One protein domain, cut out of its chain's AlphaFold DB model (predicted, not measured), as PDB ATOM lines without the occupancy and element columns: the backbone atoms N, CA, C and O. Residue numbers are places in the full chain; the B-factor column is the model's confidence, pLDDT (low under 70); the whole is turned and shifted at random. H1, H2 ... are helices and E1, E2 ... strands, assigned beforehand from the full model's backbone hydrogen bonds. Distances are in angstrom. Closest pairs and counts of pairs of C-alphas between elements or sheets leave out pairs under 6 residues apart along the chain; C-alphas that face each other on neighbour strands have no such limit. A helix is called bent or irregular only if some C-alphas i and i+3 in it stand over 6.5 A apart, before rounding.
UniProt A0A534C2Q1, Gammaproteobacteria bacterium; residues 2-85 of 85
ATOM      1  N   THR A   2     206.787 202.901 218.244       90.88
ATOM      2  CA  THR A   2     207.954 203.130 217.354       90.88
ATOM      3  C   THR A   2     207.633 204.011 216.145       90.88
ATOM      4  O   THR A   2     208.239 205.061 215.979       90.88
ATOM      5  N   HIS A   3     206.604 203.650 215.367       90.75
ATOM      6  CA  HIS A   3     206.166 204.433 214.206       90.75
ATOM      7  C   HIS A   3     205.880 205.905 214.552       90.75
ATOM      8  O   HIS A   3     206.302 206.803 213.835       90.75
ATOM      9  N   LEU A   4     205.195 206.165 215.673       93.94
ATOM     10  CA  LEU A   4     204.862 207.527 216.101       93.94
ATOM     11  C   LEU A   4     206.122 208.345 216.416       93.94
ATOM     12  O   LEU A   4     206.198 209.507 216.025       93.94
ATOM     13  N   LEU A   5     207.100 207.743 217.100       92.50
ATOM     14  CA  LEU A   5     208.372 208.397 217.417       92.50
ATOM     15  C   LEU A   5     209.142 208.752 216.143       92.50
ATOM     16  O   LEU A   5     209.613 209.875 216.006       92.50
ATOM     17  N   LEU A   6     209.196 207.842 215.176       93.50
ATOM     18  CA  LEU A   6     209.916 208.061 213.920       93.50
ATOM     19  C   LEU A   6     209.248 209.095 213.021       93.50
ATOM     20  O   LEU A   6     209.937 209.909 212.417       93.50
ATOM     21  N   THR A   7     207.912 209.143 212.992       94.38
ATOM     22  CA  THR A   7     207.192 210.227 212.305       94.38
ATOM     23  C   THR A   7     207.531 211.602 212.896       94.38
ATOM     24  O   THR A   7     207.479 212.603 212.189       94.38
ATOM     25  N   LYS A   8     207.856 211.676 214.193       94.25
ATOM     26  CA  LYS A   8     208.162 212.938 214.884       94.25
ATOM     27  C   LYS A   8     209.642 213.316 214.841       94.25
ATOM     28  O   LYS A   8     209.933 214.501 214.723       94.25
ATOM     29  N   CYS A   9     210.549 212.348 214.948       91.31
ATOM     30  CA  CYS A   9     211.989 212.596 215.026       91.31
ATOM     31  C   CYS A   9     212.705 212.464 213.673       91.31
ATOM     32  O   CYS A   9     213.732 213.104 213.480       91.31
ATOM     33  N   GLY A  10     212.168 211.677 212.737       92.00
ATOM     34  CA  GLY A  10     212.797 211.356 211.453       92.00
ATOM     35  C   GLY A  10     213.297 209.909 211.381       92.00
ATOM     36  O   GLY A  10     213.577 209.280 212.402       92.00
ATOM     37  N   ALA A  11     213.400 209.380 210.158       88.12
ATOM     38  CA  ALA A  11     213.807 207.995 209.899       88.12
ATOM     39  C   ALA A  11     215.292 207.726 210.214       88.12
ATOM     40  O   ALA A  11     215.654 206.597 210.526       88.12
ATOM     41  N   ASP A  12     216.133 208.765 210.224       92.12
ATOM     42  CA  ASP A  12     217.564 208.662 210.556       92.12
ATOM     43  C   ASP A  12     217.824 208.220 212.012       92.12
ATOM     44  O   ASP A  12     218.953 207.898 212.378       92.12
ATOM     45  N   PHE A  13     216.782 208.202 212.850       87.50
ATOM     46  CA  PHE A  13     216.835 207.759 214.244       87.50
ATOM     47  C   PHE A  13     216.424 206.286 214.438       87.50
ATOM     48  O   PHE A  13     216.232 205.848 215.574       87.50
ATOM     49  N   GLU A  14     216.278 205.507 213.360       88.00
ATOM     50  CA  GLU A  14     216.180 204.046 213.448       88.00
ATOM     51  C   GLU A  14     217.567 203.385 213.572       88.00
ATOM     52  O   GLU A  14     218.521 203.826 212.930       88.00
ATOM     53  N   PRO A  15     217.698 202.275 214.329       90.38
ATOM     54  CA  PRO A  15     216.680 201.614 215.158       90.38
ATOM     55  C   PRO A  15     216.516 202.239 216.565       90.38
ATOM     56  O   PRO A  15     217.449 202.813 217.120       90.38
ATOM     57  N   ILE A  16     215.338 202.058 217.183       92.44
ATOM     58  CA  ILE A  16     215.008 202.585 218.527       92.44
ATOM     59  C   ILE A  16     215.302 201.555 219.630       92.44
ATOM     60  O   ILE A  16     214.817 200.424 219.579       92.44
ATOM     61  N   VAL A  17     216.010 201.986 220.681       93.38
ATOM     62  CA  VAL A  17     216.199 201.234 221.933       93.38
ATOM     63  C   VAL A  17     215.264 201.782 223.011       93.38
ATOM     64  O   VAL A  17     215.284 202.975 223.314       93.38
ATOM     65  N   TYR A  18     214.454 200.908 223.609       94.81
ATOM     66  CA  TYR A  18     213.546 201.265 224.699       94.81
ATOM     67  C   TYR A  18     214.203 201.055 226.064       94.81
ATOM     68  O   TYR A  18     214.912 200.076 226.281       94.81
ATOM     69  N   SER A  19     213.927 201.971 226.986       96.81
ATOM     70  CA  SER A  19     214.368 201.922 228.380       96.81
ATOM     71  C   SER A  19     213.263 202.451 229.291       96.81
ATOM     72  O   SER A  19     212.319 203.094 228.824       96.81
ATOM     73  N   SER A  20     213.361 202.160 230.587       97.19
ATOM     74  CA  SER A  20     212.365 202.572 231.579       97.19
ATOM     75  C   SER A  20     212.693 203.917 232.240       97.19
ATOM     76  O   SER A  20     211.845 204.503 232.912       97.19
ATOM     77  N   SER A  21     213.905 204.443 232.026       98.19
ATOM     78  CA  SER A  21     214.345 205.733 232.558       98.19
ATOM     79  C   SER A  21     215.357 206.435 231.649       98.19
ATOM     80  O   SER A  21     216.030 205.812 230.829       98.19
ATOM     81  N   GLY A  22     215.534 207.745 231.850       98.19
ATOM     82  CA  GLY A  22     216.577 208.507 231.156       98.19
ATOM     83  C   GLY A  22     218.001 208.025 231.470       98.19
ATOM     84  O   GLY A  22     218.848 208.039 230.583       98.19
ATOM     85  N   SER A  23     218.259 207.537 232.692       98.31
ATOM     86  CA  SER A  23     219.586 207.013 233.066       98.31
ATOM     87  C   SER A  23     219.935 205.753 232.264       98.31
ATOM     88  O   SER A  23     221.030 205.636 231.723       98.31
ATOM     89  N   GLU A  24     218.973 204.836 232.129       98.31
ATOM     90  CA  GLU A  24     219.122 203.628 231.310       98.31
ATOM     91  C   GLU A  24     219.277 203.956 229.820       98.31
ATOM     92  O   GLU A  24     220.065 203.309 229.123       98.31
ATOM     93  N   ALA A  25     218.556 204.971 229.329       98.31
ATOM     94  CA  ALA A  25     218.705 205.454 227.959       98.31
ATOM     95  C   ALA A  25     220.137 205.945 227.699       98.31
ATOM     96  O   ALA A  25     220.735 205.597 226.678       98.31
ATOM     97  N   VAL A  26     220.714 206.701 228.640       98.44
ATOM     98  CA  VAL A  26     222.094 207.194 228.545       98.44
ATOM     99  C   VAL A  26     223.102 206.047 228.569       98.44
ATOM    100  O   VAL A  26     223.978 206.007 227.708       98.44
ATOM    101  N   GLU A  27     222.975 205.073 229.473       98.00
ATOM    102  CA  GLU A  27     223.889 203.921 229.473       98.00
ATOM    103  C   GLU A  27     223.762 203.060 228.213       98.00
ATOM    104  O   GLU A  27     224.763 202.565 227.688       98.00
ATOM    105  N   SER A  28     222.549 202.919 227.678       98.06
ATOM    106  CA  SER A  28     222.336 202.249 226.393       98.06
ATOM    107  C   SER A  28     223.057 202.992 225.267       98.06
ATOM    108  O   SER A  28     223.782 202.364 224.494       98.06
ATOM    109  N   ALA A  29     222.950 204.324 225.219       97.81
ATOM    110  CA  ALA A  29     223.659 205.148 224.242       97.81
ATOM    111  C   ALA A  29     225.189 205.034 224.383       97.81
ATOM    112  O   ALA A  29     225.885 204.867 223.379       97.81
ATOM    113  N   MET A  30     225.719 205.034 225.613       97.81
ATOM    114  CA  MET A  30     227.147 204.797 225.873       97.81
ATOM    115  C   MET A  30     227.604 203.450 225.308       97.81
ATOM    116  O   MET A  30     228.631 203.373 224.629       97.81
ATOM    117  N   LYS A  31     226.840 202.381 225.556       97.06
ATOM    118  CA  LYS A  31     227.161 201.034 225.065       97.06
ATOM    119  C   LYS A  31     227.122 200.959 223.543       97.06
ATOM    120  O   LYS A  31     228.038 200.379 222.968       97.06
ATOM    121  N   VAL A  32     226.125 201.570 222.899       97.00
ATOM    122  CA  VAL A  32     226.038 201.639 221.429       97.00
ATOM    123  C   VAL A  32     227.251 202.371 220.849       97.00
ATOM    124  O   VAL A  32     227.868 201.864 219.915       97.00
ATOM    125  N   ALA A  33     227.659 203.503 221.432       97.00
ATOM    126  CA  ALA A  33     228.838 204.246 220.977       97.00
ATOM    127  C   ALA A  33     230.134 203.420 221.084       97.00
ATOM    128  O   ALA A  33     230.942 203.401 220.155       97.00
ATOM    129  N   LEU A  34     230.324 202.695 222.191       97.25
ATOM    130  CA  LEU A  34     231.485 201.819 222.377       97.25
ATOM    131  C   LEU A  34     231.459 200.621 221.419       97.25
ATOM    132  O   LEU A  34     232.478 200.312 220.805       97.25
ATOM    133  N   GLN A  35     230.306 199.960 221.273       97.31
ATOM    134  CA  GLN A  35     230.138 198.829 220.358       97.31
ATOM    135  C   GLN A  35     230.362 199.237 218.902       97.31
ATOM    136  O   GLN A  35     230.992 198.491 218.157       97.31
ATOM    137  N   TYR A  36     229.909 200.430 218.506       97.50
ATOM    138  CA  TYR A  36     230.152 200.972 217.173       97.50
ATOM    139  C   TYR A  36     231.652 201.029 216.862       97.50
ATOM    140  O   TYR A  36     232.098 200.522 215.832       97.50
ATOM    141  N   TRP A  37     232.454 201.598 217.764       98.31
ATOM    142  CA  TRP A  37     233.898 201.682 217.553       98.31
ATOM    143  C   TRP A  37     234.602 200.328 217.663       98.31
ATOM    144  O   TRP A  37     235.557 200.093 216.920       98.31
ATOM    145  N   ASP A  38     234.119 199.423 218.521       98.25
ATOM    146  CA  ASP A  38     234.611 198.041 218.602       98.25
ATOM    147  C   ASP A  38     234.435 197.305 217.270       98.25
ATOM    148  O   ASP A  38     235.407 196.798 216.709       98.25
ATOM    149  N   ALA A  39     233.223 197.350 216.708       98.25
ATOM    150  CA  ALA A  39     232.877 196.727 215.432       98.25
ATOM    151  C   ALA A  39     233.674 197.304 214.249       98.25
ATOM    152  O   ALA A  39     233.888 196.634 213.243       98.25
ATOM    153  N   ARG A  40     234.149 198.548 214.371       98.38
ATOM    154  CA  ARG A  40     235.010 199.222 213.384       98.38
ATOM    155  C   ARG A  40     236.504 198.949 213.596       98.38
ATOM    156  O   ARG A  40     237.324 199.562 212.914       98.38
ATOM    157  N   GLY A  41     236.873 198.087 214.546       98.44
ATOM    158  CA  GLY A  41     238.263 197.772 214.888       98.44
ATOM    159  C   GLY A  41     238.994 198.883 215.652       98.44
ATOM    160  O   GLY A  41     240.201 198.802 215.855       98.44
ATOM    161  N   GLN A  42     238.289 199.923 216.105       98.12
ATOM    162  CA  GLN A  42     238.858 201.092 216.786       98.12
ATOM    163  C   GLN A  42     238.593 201.050 218.294       98.12
ATOM    164  O   GLN A  42     238.112 202.012 218.892       98.12
ATOM    165  N   ARG A  43     238.958 199.933 218.934       95.81
ATOM    166  CA  ARG A  43     238.698 199.656 220.362       95.81
ATOM    167  C   ARG A  43     239.247 200.700 221.333       95.81
ATOM    168  O   ARG A  43     238.765 200.785 222.458       95.81
ATOM    169  N   ALA A  44     240.234 201.490 220.911       96.50
ATOM    170  CA  ALA A  44     240.812 202.576 221.701       96.50
ATOM    171  C   ALA A  44     239.874 203.792 221.860       96.50
ATOM    172  O   ALA A  44     240.072 204.602 222.764       96.50
ATOM    173  N   LYS A  45     238.831 203.938 221.026       96.56
ATOM    174  CA  LYS A  45     237.857 205.038 221.124       96.56
ATOM    175  C   LYS A  45     236.845 204.792 222.246       96.56
ATOM    176  O   LYS A  45     235.716 204.378 222.007       96.56
ATOM    177  N   ARG A  46     237.284 205.043 223.484       95.12
ATOM    178  CA  ARG A  46     236.510 204.788 224.715       95.12
ATOM    179  C   ARG A  46     236.288 206.014 225.595       95.12
ATOM    180  O   ARG A  46     235.564 205.912 226.577       95.12
ATOM    181  N   ARG A  47     236.934 207.138 225.273       95.81
ATOM    182  CA  ARG A  47     236.781 208.375 226.039       95.81
ATOM    183  C   ARG A  47     235.448 209.030 225.715       95.81
ATOM    184  O   ARG A  47     235.076 209.127 224.545       95.81
ATOM    185  N   PHE A  48     234.785 209.511 226.753       97.62
ATOM    186  CA  PHE A  48     233.595 210.337 226.639       97.62
ATOM    187  C   PHE A  48     233.922 211.767 227.054       97.62
ATOM    188  O   PHE A  48     234.786 211.993 227.898       97.62
ATOM    189  N   ILE A  49     233.206 212.712 226.456       97.62
ATOM    190  CA  ILE A  49     233.276 214.131 226.787       97.62
ATOM    191  C   ILE A  49     231.870 214.550 227.202       97.62
ATOM    192  O   ILE A  49     230.903 214.244 226.498       97.62
ATOM    193  N   ALA A  50     231.749 215.233 228.331       97.38
ATOM    194  CA  ALA A  50     230.482 215.765 228.814       97.38
ATOM    195  C   ALA A  50     230.661 217.186 229.349       97.38
ATOM    196  O   ALA A  50     231.775 217.674 229.486       97.38
ATOM    197  N   ARG A  51     229.552 217.881 229.610       97.06
ATOM    198  CA  ARG A  51     229.593 219.284 230.031       97.06
ATOM    199  C   ARG A  51     229.643 219.434 231.547       97.06
ATOM    200  O   ARG A  51     228.952 218.713 232.267       97.06
ATOM    201  N   GLN A  52     230.361 220.436 232.041       95.81
ATOM    202  CA  GLN A  52     230.252 220.862 233.434       95.81
ATOM    203  C   GLN A  52     228.804 221.245 233.768       95.81
ATOM    204  O   GLN A  52     228.089 221.828 232.947       95.81
ATOM    205  N   ARG A  53     228.357 220.914 234.988       94.25
ATOM    206  CA  ARG A  53     226.980 221.151 235.467       94.25
ATOM    207  C   ARG A  53     225.884 220.497 234.602       94.25
ATOM    208  O   ARG A  53     224.739 220.948 234.619       94.25
ATOM    209  N   SER A  54     226.205 219.444 233.844       96.81
ATOM    210  CA  SER A  54     225.218 218.619 233.134       96.81
ATOM    211  C   SER A  54     224.559 217.586 234.058       96.81
ATOM    212  O   SER A  54     225.119 217.200 235.087       96.81
ATOM    213  N   TYR A  55     223.386 217.090 233.663       97.25
ATOM    214  CA  TYR A  55     222.731 215.951 234.304       97.25
ATOM    215  C   TYR A  55     222.302 214.936 233.247       97.25
ATOM    216  O   TYR A  55     221.526 215.262 232.351       97.25
ATOM    217  N   HIS A  56     222.800 213.710 233.375       98.00
ATOM    218  CA  HIS A  56     222.531 212.612 232.449       98.00
ATOM    219  C   HIS A  56     221.917 211.384 233.131       98.00
ATOM    220  O   HIS A  56     221.562 210.426 232.454       98.00
ATOM    221  N   GLY A  57     221.733 211.414 234.452       97.44
ATOM    222  CA  GLY A  57     221.095 210.338 235.203       97.44
ATOM    223  C   GLY A  57     221.842 209.999 236.486       97.44
ATOM    224  O   GLY A  57     222.707 210.750 236.930       97.44
ATOM    225  N   ASN A  58     221.469 208.876 237.100       96.94
ATOM    226  CA  ASN A  58     221.969 208.474 238.419       96.94
ATOM    227  C   ASN A  58     222.434 207.009 238.508       96.94
ATOM    228  O   ASN A  58     222.813 206.558 239.584       96.94
ATOM    229  N   THR A  59     222.402 206.254 237.408       97.81
ATOM    230  CA  THR A  59     223.175 205.004 237.313       97.81
ATOM    231  C   THR A  59     224.662 205.345 237.173       97.81
ATOM    232  O   THR A  59     224.991 206.472 236.807       97.81
ATOM    233  N   LEU A  60     225.584 204.422 237.463       97.88
ATOM    234  CA  LEU A  60     227.015 204.759 237.515       97.88
ATOM    235  C   LEU A  60     227.552 205.314 236.188       97.88
ATOM    236  O   LEU A  60     228.271 206.311 236.202       97.88
ATOM    237  N   GLY A  61     227.171 204.748 235.037       97.44
ATOM    238  CA  GLY A  61     227.606 205.262 233.734       97.44
ATOM    239  C   GLY A  61     227.023 206.644 233.431       97.44
ATOM    240  O   GLY A  61     227.747 207.570 233.067       97.44
ATOM    241  N   ALA A  62     225.723 206.821 233.670       98.12
ATOM    242  CA  ALA A  62     225.035 208.092 233.453       98.12
ATOM    243  C   ALA A  62     225.511 209.206 234.408       98.12
ATOM    244  O   ALA A  62     225.664 210.366 234.014       98.12
ATOM    245  N   LEU A  63     225.796 208.858 235.662       98.19
ATOM    246  CA  LEU A  63     226.367 209.762 236.654       98.19
ATOM    247  C   LEU A  63     227.797 210.162 236.276       98.19
ATOM    248  O   LEU A  63     228.158 211.328 236.428       98.19
ATOM    249  N   SER A  64     228.572 209.238 235.698       97.56
ATOM    250  CA  SER A  64     229.913 209.524 235.168       97.56
ATOM    251  C   SER A  64     229.883 210.583 234.062       97.56
ATOM    252  O   SER A  64     230.797 211.397 233.980       97.56
ATOM    253  N   LEU A  65     228.814 210.629 233.256       97.75
ATOM    254  CA  LEU A  65     228.592 211.669 232.244       97.75
ATOM    255  C   LEU A  65     227.971 212.962 232.801       97.75
ATOM    256  O   LEU A  65     227.835 213.935 232.066       97.75
ATOM    257  N   SER A  66     227.572 212.996 234.072       97.31
ATOM    258  CA  SER A  66     226.987 214.183 234.705       97.31
ATOM    259  C   SER A  66     228.075 215.074 235.305       97.31
ATOM    260  O   SER A  66     229.084 214.570 235.784       97.31
ATOM    261  N   GLY A  67     227.862 216.391 235.317       96.00
ATOM    262  CA  GLY A  67     228.848 217.390 235.747       96.00
ATOM    263  C   GLY A  67     228.546 218.091 237.080       96.00
ATOM    264  O   GLY A  67     229.144 219.130 237.350       96.00
ATOM    265  N   PHE A  68     227.602 217.590 237.887       95.19
ATOM    266  CA  PHE A  68     227.317 218.110 239.237       95.19
ATOM    267  C   PHE A  68     228.169 217.399 240.287       95.19
ATOM    268  O   PHE A  68     227.915 216.235 240.610       95.19
ATOM    269  N   LEU A  69     229.161 218.105 240.834       92.19
ATOM    270  CA  LEU A  69     230.135 217.536 241.766       92.19
ATOM    271  C   LEU A  69     229.470 216.939 243.012       92.19
ATOM    272  O   LEU A  69     229.846 215.854 243.439       92.19
ATOM    273  N   GLU A  70     228.439 217.588 243.554       94.62
ATOM    274  CA  GLU A  70     227.763 217.151 244.781       94.62
ATOM    275  C   GLU A  70     227.091 215.783 244.617       94.62
ATOM    276  O   GLU A  70     226.995 215.009 245.565       94.62
ATOM    277  N   ARG A  71     226.640 215.464 243.397       94.19
ATOM    278  CA  ARG A  71     226.011 214.176 243.074       94.19
ATOM    279  C   ARG A  71     227.040 213.090 242.783       94.19
ATOM    280  O   ARG A  71     226.766 211.921 243.028       94.19
ATOM    281  N   ARG A  72     228.200 213.472 242.246       95.31
ATOM    282  CA  ARG A  72     229.278 212.551 241.867       95.31
ATOM    283  C   ARG A  72     230.185 212.177 243.028       95.31
ATOM    284  O   ARG A  72     230.608 211.031 243.102       95.31
ATOM    285  N   SER A  73     230.473 213.137 243.909       95.94
ATOM    286  CA  SER A  73     231.497 213.037 244.952       95.94
ATOM    287  C   SER A  73     231.435 211.744 245.777       95.94
ATOM    288  O   SER A  73     232.500 211.173 246.005       95.94
ATOM    289  N   PRO A  74     230.255 211.220 246.169       96.88
ATOM    290  CA  PRO A  74     230.181 209.966 246.924       96.88
ATOM    291  C   PRO A  74     230.626 208.713 246.153       96.88
ATOM    292  O   PRO A  74     230.842 207.671 246.764       96.88
ATOM    293  N   PHE A  75     230.725 208.789 244.825       96.94
ATOM    294  CA  PHE A  75     230.974 207.656 243.931       96.94
ATOM    295  C   PHE A  75     232.306 207.762 243.182       96.94
ATOM    296  O   PHE A  75     232.618 206.894 242.362       96.94
ATOM    297  N   GLU A  76     233.091 208.813 243.437       94.50
ATOM    298  CA  GLU A  76     234.411 208.993 242.830       94.50
ATOM    299  C   GLU A  76     235.293 207.751 243.060       94.50
ATOM    300  O   GLU A  76     235.263 207.117 244.116       94.50
ATOM    301  N   GLY A  77     236.031 207.345 242.023       95.06
ATOM    302  CA  GLY A  77     236.762 206.069 241.980       95.06
ATOM    303  C   GLY A  77     235.954 204.868 241.463       95.06
ATOM    304  O   GLY A  77     236.551 203.880 241.046       95.06
ATOM    305  N   SER A  78     234.620 204.957 241.421       96.88
ATOM    306  CA  SER A  78     233.739 203.969 240.761       96.88
ATOM    307  C   SER A  78     233.144 204.475 239.441       96.88
ATOM    308  O   SER A  78     232.442 203.735 238.750       96.88
ATOM    309  N   LEU A  79     233.390 205.742 239.101       96.25
ATOM    310  CA  LEU A  79     232.895 206.381 237.886       96.25
ATOM    311  C   LEU A  79     233.787 206.055 236.681       96.25
ATOM    312  O   LEU A  79     234.999 205.882 236.800       96.25
ATOM    313  N   VAL A  80     233.164 205.988 235.507       94.81
ATOM    314  CA  VAL A  80     233.849 205.888 234.217       94.81
ATOM    315  C   VAL A  80     234.618 207.183 233.962       94.81
ATOM    316  O   VAL A  80     234.146 208.268 234.303       94.81
ATOM    317  N   ASP A  81     235.784 207.067 233.332       92.81
ATOM    318  CA  ASP A  81     236.594 208.216 232.931       92.81
ATOM    319  C   ASP A  81     235.880 209.049 231.851       92.81
ATOM    320  O   ASP A  81     235.536 208.550 230.772       92.81
ATOM    321  N   VAL A  82     235.627 210.318 232.172       96.12
ATOM    322  CA  VAL A  82     234.901 211.279 231.336       96.12
ATOM    323  C   VAL A  82     235.578 212.636 231.456       96.12
ATOM    324  O   VAL A  82     235.765 213.158 232.553       96.12
ATOM    325  N   GLU A  83     235.884 213.238 230.314       96.94
ATOM    326  CA  GLU A  83     236.413 214.595 230.248       96.94
ATOM    327  C   GLU A  83     235.260 215.603 230.367       96.94
ATOM    328  O   GLU A  83     234.351 215.624 229.532       96.94
ATOM    329  N   LEU A  84     235.268 216.418 231.426       95.06
ATOM    330  CA  LEU A  84     234.254 217.446 231.661       95.06
ATOM    331  C   LEU A  84     234.724 218.806 231.132       95.06
ATOM    332  O   LEU A  84     235.667 219.387 231.672       95.06
ATOM    333  N   ILE A  85     234.020 219.321 230.121       95.25
ATOM    334  CA  ILE A  85     234.285 220.612 229.461       95.25
ATOM    335  C   ILE A  85     233.235 221.681 229.760       95.25
ATOM    336  O   ILE A  85     232.060 221.339 230.037       95.25
TER     337      ILE A  85
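Overview. This is residues 2 to 85 of the 85 residues of a protein of Gammaproteobacteria bacterium (UniProt A0A534C2Q1). A two-strand parallel sheet, E1 beside E2, and short helices H3 and H4 cluster on one side of the long helix H2; H1 lies off on the other side. The 84 printed residues, with named elements in the order H1, H2, E1, H3, H4, E2, are mostly helix and only just loose, close to compact: radius of gyration of the C-alphas 14.5 A, spans 41 by 31 by 21 A.

Along the chain. E1 is residues 48 to 50; E2, 82 to 84, ends at C-alpha (234.254, 217.446, 231.661). H2, 22 to 39, is 25.5 A long. H1, 2 to 9, begins at C-alpha (207.954, 203.130, 217.354). H3 is 60 to 64; H4, 69 to 75, is irregular, C-alphas 71 and 74 being 7.1 A apart.

Arrangement. E1 and E2 are parallel at 28 degrees; N 50 and O 83, 2.9 A apart, are within hydrogen-bond range. E1, H3, H4, E2 make a strand-helix-strand unit, parallel strands joined through helices, with a right-handed crossover. H2 touches H3 with residues 23 to 30 alone; the closest C-alphas, Ser 23 and Ala 62, are 5.6 A apart. H3 and H4 only just touch, only at the corner, with 3 pairs of C-alphas within 8 A, the closest Leu 63 and Arg 72 at 6.6 A. H1 is apart from H2. Every O i to N i+4 pair is within range in H1, H2 and H3; in H4, 1 of 3, and 2 of 4 O i to N i+3.

Size, cuts and confidence. The farthest C-alphas, Thr 7 and Gly 77, are 42.1 A apart. The printed part has no cut; the H1 to H2 link is long. No printed residue is under 70 in pLDDT.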